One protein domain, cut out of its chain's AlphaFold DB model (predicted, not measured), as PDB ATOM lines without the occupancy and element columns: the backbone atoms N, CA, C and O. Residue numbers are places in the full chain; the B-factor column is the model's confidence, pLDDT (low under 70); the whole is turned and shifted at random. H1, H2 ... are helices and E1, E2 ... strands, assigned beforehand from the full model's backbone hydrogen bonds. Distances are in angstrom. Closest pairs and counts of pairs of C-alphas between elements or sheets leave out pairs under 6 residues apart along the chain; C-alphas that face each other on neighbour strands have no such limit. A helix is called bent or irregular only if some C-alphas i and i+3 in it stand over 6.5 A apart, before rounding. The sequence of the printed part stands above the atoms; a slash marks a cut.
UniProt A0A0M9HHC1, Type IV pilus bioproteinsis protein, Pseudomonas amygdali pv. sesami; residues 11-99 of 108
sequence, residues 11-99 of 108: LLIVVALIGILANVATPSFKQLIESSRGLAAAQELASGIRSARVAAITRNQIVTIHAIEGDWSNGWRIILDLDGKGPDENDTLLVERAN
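Overview. This is residues 11 to 99 of the 108 residues of the protein "Type IV pilus bioproteinsis protein" of Pseudomonas amygdali pv. sesami (UniProt A0A0M9HHC1). One long bent helix, H1, makes a rod; its residues 11 to 40 stick out free, and its other end covers one face of a small three-stranded sheet, in two layers. The printed part has 89 residues, class mixed, in the order H1, E1, E2, E3; the sheet E1, E2, E3 is a meander, each strand antiparallel to the one before. It is extended: radius of gyration of the C-alphas 21.6 A, spans 72 by 23 by 14 A.

Arrangement. H1, residues 11 to 59, assigned as one helix by its hydrogen bonds, is bent: C-alphas 24 and 27 are 6.8 A apart. Arms H1a, residues 11 to 24, and H1b, 27 to 59, stand at 37 degrees, only just steep; in both, every O i to N i+4 pair is within hydrogen-bond range. H1b is on the sheet of E1, residues 63 to 67, E2, 75 to 80, and E3, 92 to 98, at a height of 9.8 A. H1b touches E1, closest C-alphas Ala 56 and Val 63, 5.5 A. Hairpins E1 and E2 (N 64 to O 79, 3.0 A) and E2 and E3 (N 78 to O 95, 2.8 A) are within hydrogen-bond range.

Along the chain. H1a, 20.3 A, begins at C-alpha 11 (-6.673, 67.349, 28.760); H1b spans 47.9 A. E1, E2 and E3 span 13.8, 17.3 and 17.0 A; E3 ends at C-alpha 98 (15.917, 88.166, 66.438).

Size, cuts and confidence. The C-alphas farthest apart, Leu 11 and Asp 83, are 72.8 A apart. The printed part has no cut; E2 to E3 is a long link; no printed residue is under 70.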
ATOM      1  N   LEU A  11      -6.641  66.793  27.410       93.69
ATOM      2  CA  LEU A  11      -6.673  67.349  28.760       93.69
ATOM      3  C   LEU A  11      -5.705  66.596  29.686       93.69
ATOM      4  O   LEU A  11      -4.961  67.221  30.441       93.69
ATOM      5  N   LEU A  12      -5.664  65.264  29.589       95.31
ATOM      6  CA  LEU A  12      -4.724  64.436  30.349       95.31
ATOM      7  C   LEU A  12      -3.265  64.734  29.983       95.31
ATOM      8  O   LEU A  12      -2.428  64.836  30.878       95.31
ATOM      9  N   ILE A  13      -2.962  64.927  28.697       95.12
ATOM     10  CA  ILE A  13      -1.618  65.304  28.238       95.12
ATOM     11  C   ILE A  13      -1.239  66.690  28.775       95.12
ATOM     12  O   ILE A  13      -0.141  66.855  29.299       95.12
ATOM     13  N   VAL A  14      -2.137  67.676  28.715       95.56
ATOM     14  CA  VAL A  14      -1.885  69.033  29.232       95.56
ATOM     15  C   VAL A  14      -1.623  69.008  30.738       95.56
ATOM     16  O   VAL A  14      -0.648  69.601  31.195       95.56
ATOM     17  N   VAL A  15      -2.436  68.286  31.514       94.94
ATOM     18  CA  VAL A  15      -2.230  68.145  32.964       94.94
ATOM     19  C   VAL A  15      -0.906  67.438  33.266       94.94
ATOM     20  O   VAL A  15      -0.168  67.883  34.147       94.94
ATOM     21  N   ALA A  16      -0.559  66.390  32.513       95.50
ATOM     22  CA  ALA A  16       0.723  65.705  32.656       95.50
ATOM     23  C   ALA A  16       1.908  66.647  32.372       95.50
ATOM     24  O   ALA A  16       2.858  66.691  33.155       95.50
ATOM     25  N   LEU A  17       1.834  67.455  31.309       95.81
ATOM     26  CA  LEU A  17       2.863  68.443  30.972       95.81
ATOM     27  C   LEU A  17       2.990  69.532  32.045       95.81
ATOM     28  O   LEU A  17       4.108  69.862  32.441       95.81
ATOM     29  N   ILE A  18       1.874  70.049  32.569       95.19
ATOM     30  CA  ILE A  18       1.881  71.015  33.679       95.19
ATOM     31  C   ILE A  18       2.563  70.409  34.913       95.19
ATOM     32  O   ILE A  18       3.399  71.068  35.531       95.19
ATOM     33  N   GLY A  19       2.263  69.150  35.248       93.19
ATOM     34  CA  GLY A  19       2.894  68.448  36.370       93.19
ATOM     35  C   GLY A  19       4.410  68.292  36.210       93.19
ATOM     36  O   GLY A  19       5.160  68.493  37.169       93.19
ATOM     37  N   ILE A  20       4.883  67.992  34.998       93.06
ATOM     38  CA  ILE A  20       6.321  67.914  34.691       93.06
ATOM     39  C   ILE A  20       6.973  69.295  34.856       93.06
ATOM     40  O   ILE A  20       7.981  69.424  35.553       93.06
ATOM     41  N   LEU A  21       6.378  70.340  34.274       92.12
ATOM     42  CA  LEU A  21       6.920  71.702  34.330       92.12
ATOM     43  C   LEU A  21       6.937  72.275  35.756       92.12
ATOM     44  O   LEU A  21       7.909  72.926  36.144       92.12
ATOM     45  N   ALA A  22       5.910  71.997  36.564       88.75
ATOM     46  CA  ALA A  22       5.839  72.442  37.955       88.75
ATOM     47  C   ALA A  22       6.996  71.884  38.808       88.75
ATOM     48  O   ALA A  22       7.575  72.601  39.632       88.75
ATOM     49  N   ASN A  23       7.385  70.626  38.575       85.94
ATOM     50  CA  ASN A  23       8.513  70.011  39.277       85.94
ATOM     51  C   ASN A  23       9.852  70.670  38.916       85.94
ATOM     52  O   ASN A  23      10.684  70.881  39.796       85.94
ATOM     53  N   VAL A  24      10.041  71.057  37.652       88.12
ATOM     54  CA  VAL A  24      11.270  71.726  37.192       88.12
ATOM     55  C   VAL A  24      11.372  73.162  37.721       88.12
ATOM     56  O   VAL A  24      12.465  73.617  38.047       88.12
ATOM     57  N   ALA A  25      10.251  73.879  37.854       82.50
ATOM     58  CA  ALA A  25      10.246  75.272  38.315       82.50
ATOM     59  C   ALA A  25      10.498  75.431  39.829       82.50
ATOM     60  O   ALA A  25      11.067  76.431  40.271       82.50
ATOM     61  N   THR A  26      10.090  74.446  40.634       85.75
ATOM     62  CA  THR A  26      10.165  74.489  42.106       85.75
ATOM     63  C   THR A  26      11.569  74.764  42.682       85.75
ATOM     64  O   THR A  26      11.674  75.629  43.559       85.75
ATOM     65  N   PRO A  27      12.660  74.085  42.261       85.88
ATOM     66  CA  PRO A  27      13.993  74.338  42.821       85.88
ATOM     67  C   PRO A  27      14.483  75.778  42.597       85.88
ATOM     68  O   PRO A  27      15.030  76.379  43.521       85.88
ATOM     69  N   SER A  28      14.222  76.370  41.428       85.56
ATOM     70  CA  SER A  28      14.641  77.742  41.106       85.56
ATOM     71  C   SER A  28      13.991  78.781  42.026       85.56
ATOM     72  O   SER A  28      14.649  79.722  42.469       85.56
ATOM     73  N   PHE A  29      12.715  78.588  42.376       88.12
ATOM     74  CA  PHE A  29      12.027  79.458  43.334       88.12
ATOM     75  C   PHE A  29      12.625  79.368  44.739       88.12
ATOM     76  O   PHE A  29      12.778  80.398  45.397       88.12
ATOM     77  N   LYS A  30      13.001  78.166  45.197       88.62
ATOM     78  CA  LYS A  30      13.654  77.996  46.507       88.62
ATOM     79  C   LYS A  30      14.975  78.762  46.571       88.62
ATOM     80  O   LYS A  30      15.174  79.536  47.503       88.62
ATOM     81  N   GLN A  31      15.814  78.626  45.545       88.88
ATOM     82  CA  GLN A  31      17.098  79.324  45.478       88.88
ATOM     83  C   GLN A  31      16.929  80.852  45.462       88.88
ATOM     84  O   GLN A  31      17.656  81.570  46.150       88.88
ATOM     85  N   LEU A  32      15.942  81.366  44.720       90.69
ATOM     86  CA  LEU A  32      15.642  82.798  44.702       90.69
ATOM     87  C   LEU A  32      15.233  83.308  46.092       90.69
ATOM     88  O   LEU A  32      15.742  84.338  46.541       90.69
ATOM     89  N   ILE A  33      14.360  82.578  46.790       91.19
ATOM     90  CA  ILE A  33      13.919  82.929  48.146       91.19
ATOM     91  C   ILE A  33      15.105  82.933  49.117       91.19
ATOM     92  O   ILE A  33      15.263  83.888  49.875       91.19
ATOM     93  N   GLU A  34      15.958  81.909  49.082       90.12
ATOM     94  CA  GLU A  34      17.156  81.829  49.928       90.12
ATOM     95  C   GLU A  34      18.118  82.993  49.668       90.12
ATOM     96  O   GLU A  34      18.571  83.642  50.613       90.12
ATOM     97  N   SER A  35      18.365  83.328  48.397       90.75
ATOM     98  CA  SER A  35      19.220  84.464  48.031       90.75
ATOM     99  C   SER A  35      18.659  85.801  48.527       90.75
ATOM    100  O   SER A  35      19.396  86.625  49.070       90.75
ATOM    101  N   SER A  36      17.340  85.994  48.418       91.94
ATOM    102  CA  SER A  36      16.663  87.207  48.883       91.94
ATOM    103  C   SER A  36      16.703  87.324  50.405       91.94
ATOM    104  O   SER A  36      16.944  88.411  50.928       91.94
ATOM    105  N   ARG A  37      16.533  86.209  51.128       90.00
ATOM    106  CA  ARG A  37      16.672  86.163  52.593       90.00
ATOM    107  C   ARG A  37      18.095  86.497  53.040       90.00
ATOM    108  O   ARG A  37      18.262  87.282  53.969       90.00
ATOM    109  N   GLY A  38      19.108  85.955  52.364       90.06
ATOM    110  CA  GLY A  38      20.511  86.277  52.639       90.06
ATOM    111  C   GLY A  38      20.826  87.759  52.417       90.06
ATOM    112  O   GLY A  38      21.441  88.398  53.271       90.06
ATOM    113  N   LEU A  39      20.346  88.333  51.310       92.69
ATOM    114  CA  LEU A  39      20.512  89.757  51.015       92.69
ATOM    115  C   LEU A  39      19.823  90.646  52.061       92.69
ATOM    116  O   LEU A  39      20.423  91.617  52.520       92.69
ATOM    117  N   ALA A  40      18.594  90.308  52.457       91.25
ATOM    118  CA  ALA A  40      17.866  91.039  53.490       91.25
ATOM    119  C   ALA A  40      18.617  91.013  54.831       91.25
ATOM    120  O   ALA A  40      18.865  92.070  55.410       91.25
ATOM    121  N   ALA A  41      19.077  89.837  55.276       90.12
ATOM    122  CA  ALA A  41      19.854  89.698  56.509       90.12
ATOM    123  C   ALA A  41      21.142  90.545  56.483       90.12
ATOM    124  O   ALA A  41      21.449  91.243  57.450       90.12
ATOM    125  N   ALA A  42      21.864  90.555  55.358       90.88
ATOM    126  CA  ALA A  42      23.066  91.371  55.194       90.88
ATOM    127  C   ALA A  42      22.767  92.881  55.258       90.88
ATOM    128  O   ALA A  42      23.503  93.639  55.895       90.88
ATOM    129  N   GLN A  43      21.685  93.332  54.618       93.56
ATOM    130  CA  GLN A  43      21.272  94.739  54.644       93.56
ATOM    131  C   GLN A  43      20.863  95.188  56.047       93.56
ATOM    132  O   GLN A  43      21.235  96.287  56.475       93.56
ATOM    133  N   GLU A  44      20.134  94.339  56.769       91.44
ATOM    134  CA  GLU A  44      19.740  94.593  58.149       91.44
ATOM    135  C   GLU A  44      20.950  94.676  59.079       91.44
ATOM    136  O   GLU A  44      21.058  95.640  59.840       91.44
ATOM    137  N   LEU A  45      21.894  93.735  58.979       91.06
ATOM    138  CA  LEU A  45      23.115  93.751  59.786       91.06
ATOM    139  C   LEU A  45      23.955  94.997  59.491       91.06
ATOM    140  O   LEU A  45      24.374  95.700  60.410       91.06
ATOM    141  N   ALA A  46      24.132  95.342  58.213       94.00
ATOM    142  CA  ALA A  46      24.827  96.563  57.819       94.00
ATOM    143  C   ALA A  46      24.133  97.822  58.373       94.00
ATOM    144  O   ALA A  46      24.801  98.791  58.740       94.00
ATOM    145  N   SER A  47      22.799  97.820  58.450       94.50
ATOM    146  CA  SER A  47      22.028  98.890  59.088       94.50
ATOM    147  C   SER A  47      22.267  98.952  60.593       94.50
ATOM    148  O   SER A  47      22.545 100.029  61.118       94.50
ATOM    149  N   GLY A  48      22.262  97.802  61.270       93.19
ATOM    150  CA  GLY A  48      22.603  97.687  62.686       93.19
ATOM    151  C   GLY A  48      23.991  98.246  62.997       93.19
ATOM    152  O   GLY A  48      24.122  99.075  63.892       93.19
ATOM    153  N   ILE A  49      25.004  97.894  62.200       94.56
ATOM    154  CA  ILE A  49      26.377  98.410  62.342       94.56
ATOM    155  C   ILE A  49      26.422  99.936  62.190       94.56
ATOM    156  O   ILE A  49      27.079 100.621  62.977       94.56
ATOM    157  N   ARG A  50      25.709 100.503  61.207       96.38
ATOM    158  CA  ARG A  50      25.628 101.965  61.047       96.38
ATOM    159  C   ARG A  50      24.989 102.626  62.268       96.38
ATOM    160  O   ARG A  50      25.523 103.622  62.751       96.38
ATOM    161  N   SER A  51      23.897 102.062  62.779       94.62
ATOM    162  CA  SER A  51      23.212 102.556  63.977       94.62
ATOM    163  C   SER A  51      24.091 102.465  65.226       94.62
ATOM    164  O   SER A  51      24.174 103.434  65.975       94.62
ATOM    165  N   ALA A  52      24.806 101.354  65.418       95.31
ATOM    166  CA  ALA A  52      25.760 101.177  66.510       95.31
ATOM    167  C   ALA A  52      26.882 102.217  66.458       95.31
ATOM    168  O   ALA A  52      27.185 102.852  67.463       95.31
ATOM    169  N   ARG A  53      27.442 102.462  65.268       96.56
ATOM    170  CA  ARG A  53      28.464 103.496  65.070       96.56
ATOM    171  C   ARG A  53      27.941 104.892  65.408       96.56
ATOM    172  O   ARG A  53      28.654 105.659  66.048       96.56
ATOM    173  N   VAL A  54      26.717 105.235  64.999       96.75
ATOM    174  CA  VAL A  54      26.096 106.515  65.380       96.75
ATOM    175  C   VAL A  54      25.911 106.588  66.895       96.75
ATOM    176  O   VAL A  54      26.298 107.586  67.494       96.75
ATOM    177  N   ALA A  55      25.401 105.528  67.527       94.38
ATOM    178  CA  ALA A  55      25.226 105.475  68.976       94.38
ATOM    179  C   ALA A  55      26.556 105.652  69.727       94.38
ATOM    180  O   ALA A  55      26.604 106.436  70.672       94.38
ATOM    181  N   ALA A  56      27.629 105.000  69.270       96.06
ATOM    182  CA  ALA A  56      28.961 105.113  69.860       96.06
ATOM    183  C   ALA A  56      29.496 106.550  69.795       96.06
ATOM    184  O   ALA A  56      29.969 107.085  70.794       96.06
ATOM    185  N   ILE A  57      29.354 107.205  68.634       97.00
ATOM    186  CA  ILE A  57      29.797 108.592  68.430       97.00
ATOM    187  C   ILE A  57      28.970 109.560  69.283       97.00
ATOM    188  O   ILE A  57      29.532 110.400  69.978       97.00
ATOM    189  N   THR A  58      27.639 109.456  69.245       96.38
ATOM    190  CA  THR A  58      26.750 110.390  69.954       96.38
ATOM    191  C   THR A  58      26.859 110.257  71.469       96.38
ATOM    192  O   THR A  58      26.731 111.253  72.176       96.38
ATOM    193  N   ARG A  59      27.090 109.042  71.977       93.94
ATOM    194  CA  ARG A  59      27.201 108.778  73.418       93.94
ATOM    195  C   ARG A  59      28.634 108.868  73.938       93.94
ATOM    196  O   ARG A  59      28.812 108.890  75.150       93.94
ATOM    197  N   ASN A  60      29.631 108.922  73.051       95.12
ATOM    198  CA  ASN A  60      31.050 108.808  73.394       95.12
ATOM    199  C   ASN A  60      31.328 107.577  74.284       95.12
ATOM    200  O   ASN A  60      32.000 107.665  75.310       95.12
ATOM    201  N   GLN A  61      30.736 106.443  73.907       93.88
ATOM    202  CA  GLN A  61      30.774 105.173  74.635       93.88
ATOM    203  C   GLN A  61      31.076 104.031  73.666       93.88
ATOM    204  O   GLN A  61      30.787 104.127  72.471       93.88
ATOM    205  N   ILE A  62      31.651 102.948  74.185       94.00
ATOM    206  CA  ILE A  62      31.894 101.739  73.401       94.00
ATOM    207  C   ILE A  62      30.542 101.042  73.185       94.00
ATOM    208  O   ILE A  62      29.715 100.923  74.090       94.00
ATOM    209  N   VAL A  63      30.292 100.648  71.938       95.56
ATOM    210  CA  VAL A  63      29.090  99.920  71.528       95.56
ATOM    211  C   VAL A  63      29.542  98.631  70.874       95.56
ATOM    212  O   VAL A  63      30.292  98.669  69.895       95.56
ATOM    213  N   THR A  64      29.032  97.514  71.372       94.50
ATOM    214  CA  THR A  64      29.401  96.179  70.903       94.50
ATOM    215  C   THR A  64      28.200  95.525  70.223       94.50
ATOM    216  O   THR A  64      27.063  95.630  70.686       94.50
ATOM    217  N   ILE A  65      28.443  94.865  69.086       93.69
ATOM    218  CA  ILE A  65      27.459  94.008  68.413       93.69
ATOM    219  C   ILE A  65      27.900  92.560  68.577       93.69
ATOM    220  O   ILE A  65      29.052  92.246  68.285       93.69
ATOM    221  N   HIS A  66      26.987  91.684  68.990       92.81
ATOM    222  CA  HIS A  66      27.260  90.255  69.145       92.81
ATOM    223  C   HIS A  66      26.058  89.394  68.743       92.81
ATOM    224  O   HIS A  66      24.914  89.857  68.735       92.81
ATOM    225  N   ALA A  67      26.329  88.133  68.411       92.88
ATOM    226  CA  ALA A  67      25.312  87.148  68.067       92.88
ATOM    227  C   ALA A  67      24.436  86.765  69.265       92.88
ATOM    228  O   ALA A  67      24.918  86.625  70.390       92.88
ATOM    229  N   ILE A  68      23.155  86.512  69.008       91.06
ATOM    230  CA  ILE A  68      22.260  85.909  69.997       91.06
ATOM    231  C   ILE A  68      22.657  84.441  70.168       91.06
ATOM    232  O   ILE A  68      22.742  83.706  69.190       91.06
ATOM    233  N   GLU A  69      22.920  84.018  71.408       89.06
ATOM    234  CA  GLU A  69      23.306  82.631  71.736       89.06
ATOM    235  C   GLU A  69      24.548  82.130  70.967       89.06
ATOM    236  O   GLU A  69      24.740  80.931  70.789       89.06
ATOM    237  N   GLY A  70      25.401  83.047  70.497       88.56
ATOM    238  CA  GLY A  70      26.584  82.708  69.701       88.56
ATOM    239  C   GLY A  70      26.298  82.316  68.245       88.56
ATOM    240  O   GLY A  70      27.237  81.985  67.527       88.56
ATOM    241  N   ASP A  71      25.046  82.385  67.776       90.00
ATOM    242  CA  ASP A  71      24.683  82.129  66.379       90.00
ATOM    243  C   ASP A  71      24.078  83.375  65.723       90.00
ATOM    244  O   ASP A  71      22.963  83.808  66.016       90.00
ATOM    245  N   TRP A  72      24.808  83.939  64.764       90.06
ATOM    246  CA  TRP A  72      24.364  85.097  63.990       90.06
ATOM    247  C   TRP A  72      23.096  84.813  63.163       90.06
ATOM    248  O   TRP A  72      22.388  85.747  62.779       90.06
ATOM    249  N   SER A  73      22.776  83.542  62.907       89.94
ATOM    250  CA  SER A  73      21.536  83.107  62.247       89.94
ATOM    251  C   SER A  73      20.304  83.295  63.138       89.94
ATOM    252  O   SER A  73      19.218  83.545  62.610       89.94
ATOM    253  N   ASN A  74      20.476  83.237  64.464       90.94
ATOM    254  CA  ASN A  74      19.437  83.565  65.450       90.94
ATOM    255  C   ASN A  74      19.264  85.082  65.610       90.94
ATOM    256  O   ASN A  74      18.263  85.553  66.156       90.94
ATOM    257  N   GLY A  75      20.213  85.854  65.082       91.38
ATOM    258  CA  GLY A  75      20.205  87.304  65.086       91.38
ATOM    259  C   GLY A  75      21.315  87.898  65.945       91.38
ATOM    260  O   GLY A  75      22.294  87.233  66.281       91.38
ATOM    261  N   TRP A  76      21.190  89.180  66.273       93.06
ATOM    262  CA  TRP A  76      22.230  89.928  66.978       93.06
ATOM    263  C   TRP A  76      21.654  90.969  67.933       93.06
ATOM    264  O   TRP A  76      20.540  91.476  67.761       93.06
ATOM    265  N   ARG A  77      22.464  91.326  68.928       94.44
ATOM    266  CA  ARG A  77      22.209  92.416  69.870       94.44
ATOM    267  C   ARG A  77      23.257  93.500  69.718       94.44
ATOM    268  O   ARG A  77      24.413  93.227  69.402       94.44
ATOM    269  N   ILE A  78      22.827  94.730  69.951       95.06
ATOM    270  CA  ILE A  78      23.660  95.925  70.020       95.06
ATOM    271  C   ILE A  78      23.548  96.445  71.445       95.06
ATOM    272  O   ILE A  78      22.443  96.747  71.899       95.06
ATOM    273  N   ILE A  79      24.676  96.555  72.128       95.25
ATOM    274  CA  ILE A  79      24.755  96.903  73.547       95.25
ATOM    275  C   ILE A  79      25.724  98.065  73.769       95.25
ATOM    276  O   ILE A  79      26.625  98.286  72.958       95.25
ATOM    277  N   LEU A  80      25.538  98.810  74.857       94.31
ATOM    278  CA  LEU A  80      26.567  99.703  75.393       94.31
ATOM    279  C   LEU A  80      27.475  98.899  76.308       94.31
ATOM    280  O   LEU A  80      27.018  98.479  77.360       94.31
ATOM    281  N   ASP A  81      28.724  98.749  75.889       93.44
ATOM    282  CA  ASP A  81      29.776  98.004  76.577       93.44
ATOM    283  C   ASP A  81      30.627  99.019  77.346       93.44
ATOM    284  O   ASP A  81      31.583  99.590  76.825       93.44
ATOM    285  N   LEU A  82      30.188  99.395  78.546       89.75
ATOM    286  CA  LEU A  82      30.795 100.531  79.253       89.75
ATOM    287  C   LEU A  82      32.203 100.225  79.773       89.75
ATOM    288  O   LEU A  82      32.981 101.160  79.987       89.75
ATOM    289  N   ASP A  83      32.523  98.952  79.993       90.50
ATOM    290  CA  ASP A  83      33.786  98.515  80.581       90.50
ATOM    291  C   ASP A  83      34.797  97.974  79.551       90.50
ATOM    292  O   ASP A  83      35.971  97.779  79.886       90.50
ATOM    293  N   GLY A  84      34.373  97.804  78.295       87.50
ATOM    294  CA  GLY A  84      35.191  97.365  77.172       87.50
ATOM    295  C   GLY A  84      35.587  95.892  77.238       87.50
ATOM    296  O   GLY A  84      36.542  95.503  76.555       87.50
ATOM    297  N   LYS A  85      34.932  95.080  78.077       88.81
ATOM    298  CA  LYS A  85      35.241  93.648  78.221       88.81
ATOM    299  C   LYS A  85      34.414  92.760  77.296       88.81
ATOM    300  O   LYS A  85      34.618  91.544  77.294       88.81
ATOM    301  N   GLY A  86      33.569  93.356  76.461       85.31
ATOM    302  CA  GLY A  86      32.627  92.636  75.623       85.31
ATOM    303  C   GLY A  86      31.301  92.404  76.346       85.31
ATOM    304  O   GLY A  86      31.108  92.898  77.447       85.31
ATOM    305  N   PRO A  87      30.379  91.651  75.724       87.38
ATOM    306  CA  PRO A  87      29.009  91.556  76.203       87.38
ATOM    307  C   PRO A  87      28.893  90.948  77.598       87.38
ATOM    308  O   PRO A  87      29.292  89.799  77.808       87.38
ATOM    309  N   ASP A  88      28.271  91.686  78.509       88.06
ATOM    310  CA  ASP A  88      27.901  91.227  79.843       88.06
ATOM    311  C   ASP A  88      26.381  91.355  80.111       88.06
ATOM    312  O   ASP A  88      25.611  91.862  79.292       88.06
ATOM    313  N   GLU A  89      25.912  90.825  81.247       85.00
ATOM    314  CA  GLU A  89      24.489  90.876  81.636       85.00
ATOM    315  C   GLU A  89      24.028  92.262  82.129       85.00
ATOM    316  O   GLU A  89      22.826  92.527  82.201       85.00
ATOM    317  N   ASN A  90      24.965  93.135  82.497       87.12
ATOM    318  CA  ASN A  90      24.713  94.479  83.018       87.12
ATOM    319  C   ASN A  90      24.701  95.546  81.910       87.12
ATOM    320  O   ASN A  90      24.255  96.676  82.146       87.12
ATOM    321  N   ASP A  91      25.180  95.205  80.718       90.94
ATOM    322  CA  ASP A  91      25.259  96.089  79.576       90.94
ATOM    323  C   ASP A  91      23.874  96.535  79.116       90.94
ATOM    324  O   ASP A  91      22.886  95.794  79.069       90.94
ATOM    325  N   THR A  92      23.788  97.802  78.717       90.69
ATOM    326  CA  THR A  92      22.511  98.357  78.272       90.69
ATOM    327  C   THR A  92      22.212  97.902  76.851       90.69
ATOM    328  O   THR A  92      22.876  98.322  75.900       90.69
ATOM    329  N   LEU A  93      21.152  97.108  76.688       91.81
ATOM    330  CA  LEU A  93      20.630  96.723  75.380       91.81
ATOM    331  C   LEU A  93      20.073  97.941  74.634       91.81
ATOM    332  O   LEU A  93      19.107  98.572  75.062       91.81
ATOM    333  N   LEU A  94      20.670  98.253  73.487       90.88
ATOM    334  CA  LEU A  94      20.192  99.301  72.590       90.88
ATOM    335  C   LEU A  94      19.199  98.749  71.571       90.88
ATOM    336  O   LEU A  94      18.170  99.366  71.307       90.88
ATOM    337  N   VAL A  95      19.538  97.614  70.959       92.06
ATOM    338  CA  VAL A  95      18.746  96.986  69.899       92.06
ATOM    339  C   VAL A  95      18.917  95.478  69.974       92.06
ATOM    340  O   VAL A  95      20.040  94.987  70.039       92.06
ATOM    341  N   GLU A  96      17.815  94.747  69.857       91.69
ATOM    342  CA  GLU A  96      17.821  93.315  69.582       91.69
ATOM    343  C   GLU A  96      17.140  93.048  68.240       91.69
ATOM    344  O   GLU A  96      16.071  93.585  67.935       91.69
ATOM    345  N   ARG A  97      17.780  92.224  67.416       89.38
ATOM    346  CA  ARG A  97      17.213  91.710  66.174       89.38
ATOM    347  C   ARG A  97      17.246  90.200  66.245       89.38
ATOM    348  O   ARG A  97      18.278  89.611  65.961       89.38
ATOM    349  N   ALA A  98      16.116  89.596  66.594       85.25
ATOM    350  CA  ALA A  98      15.917  88.166  66.438       85.25
ATOM    351  C   ALA A  98      15.632  87.852  64.962       85.25
ATOM    352  O   ALA A  98      14.740  88.445  64.348       85.25
ATOM    353  N   ASN A  99      16.389  86.919  64.396       79.69
ATOM    354  CA  ASN A  99      16.109  86.327  63.098       79.69
ATOM    355  C   ASN A  99      15.666  84.884  63.345       79.69
ATOM    356  O   ASN A  99      16.311  84.158  64.091       79.69
TER     357      ASN A  99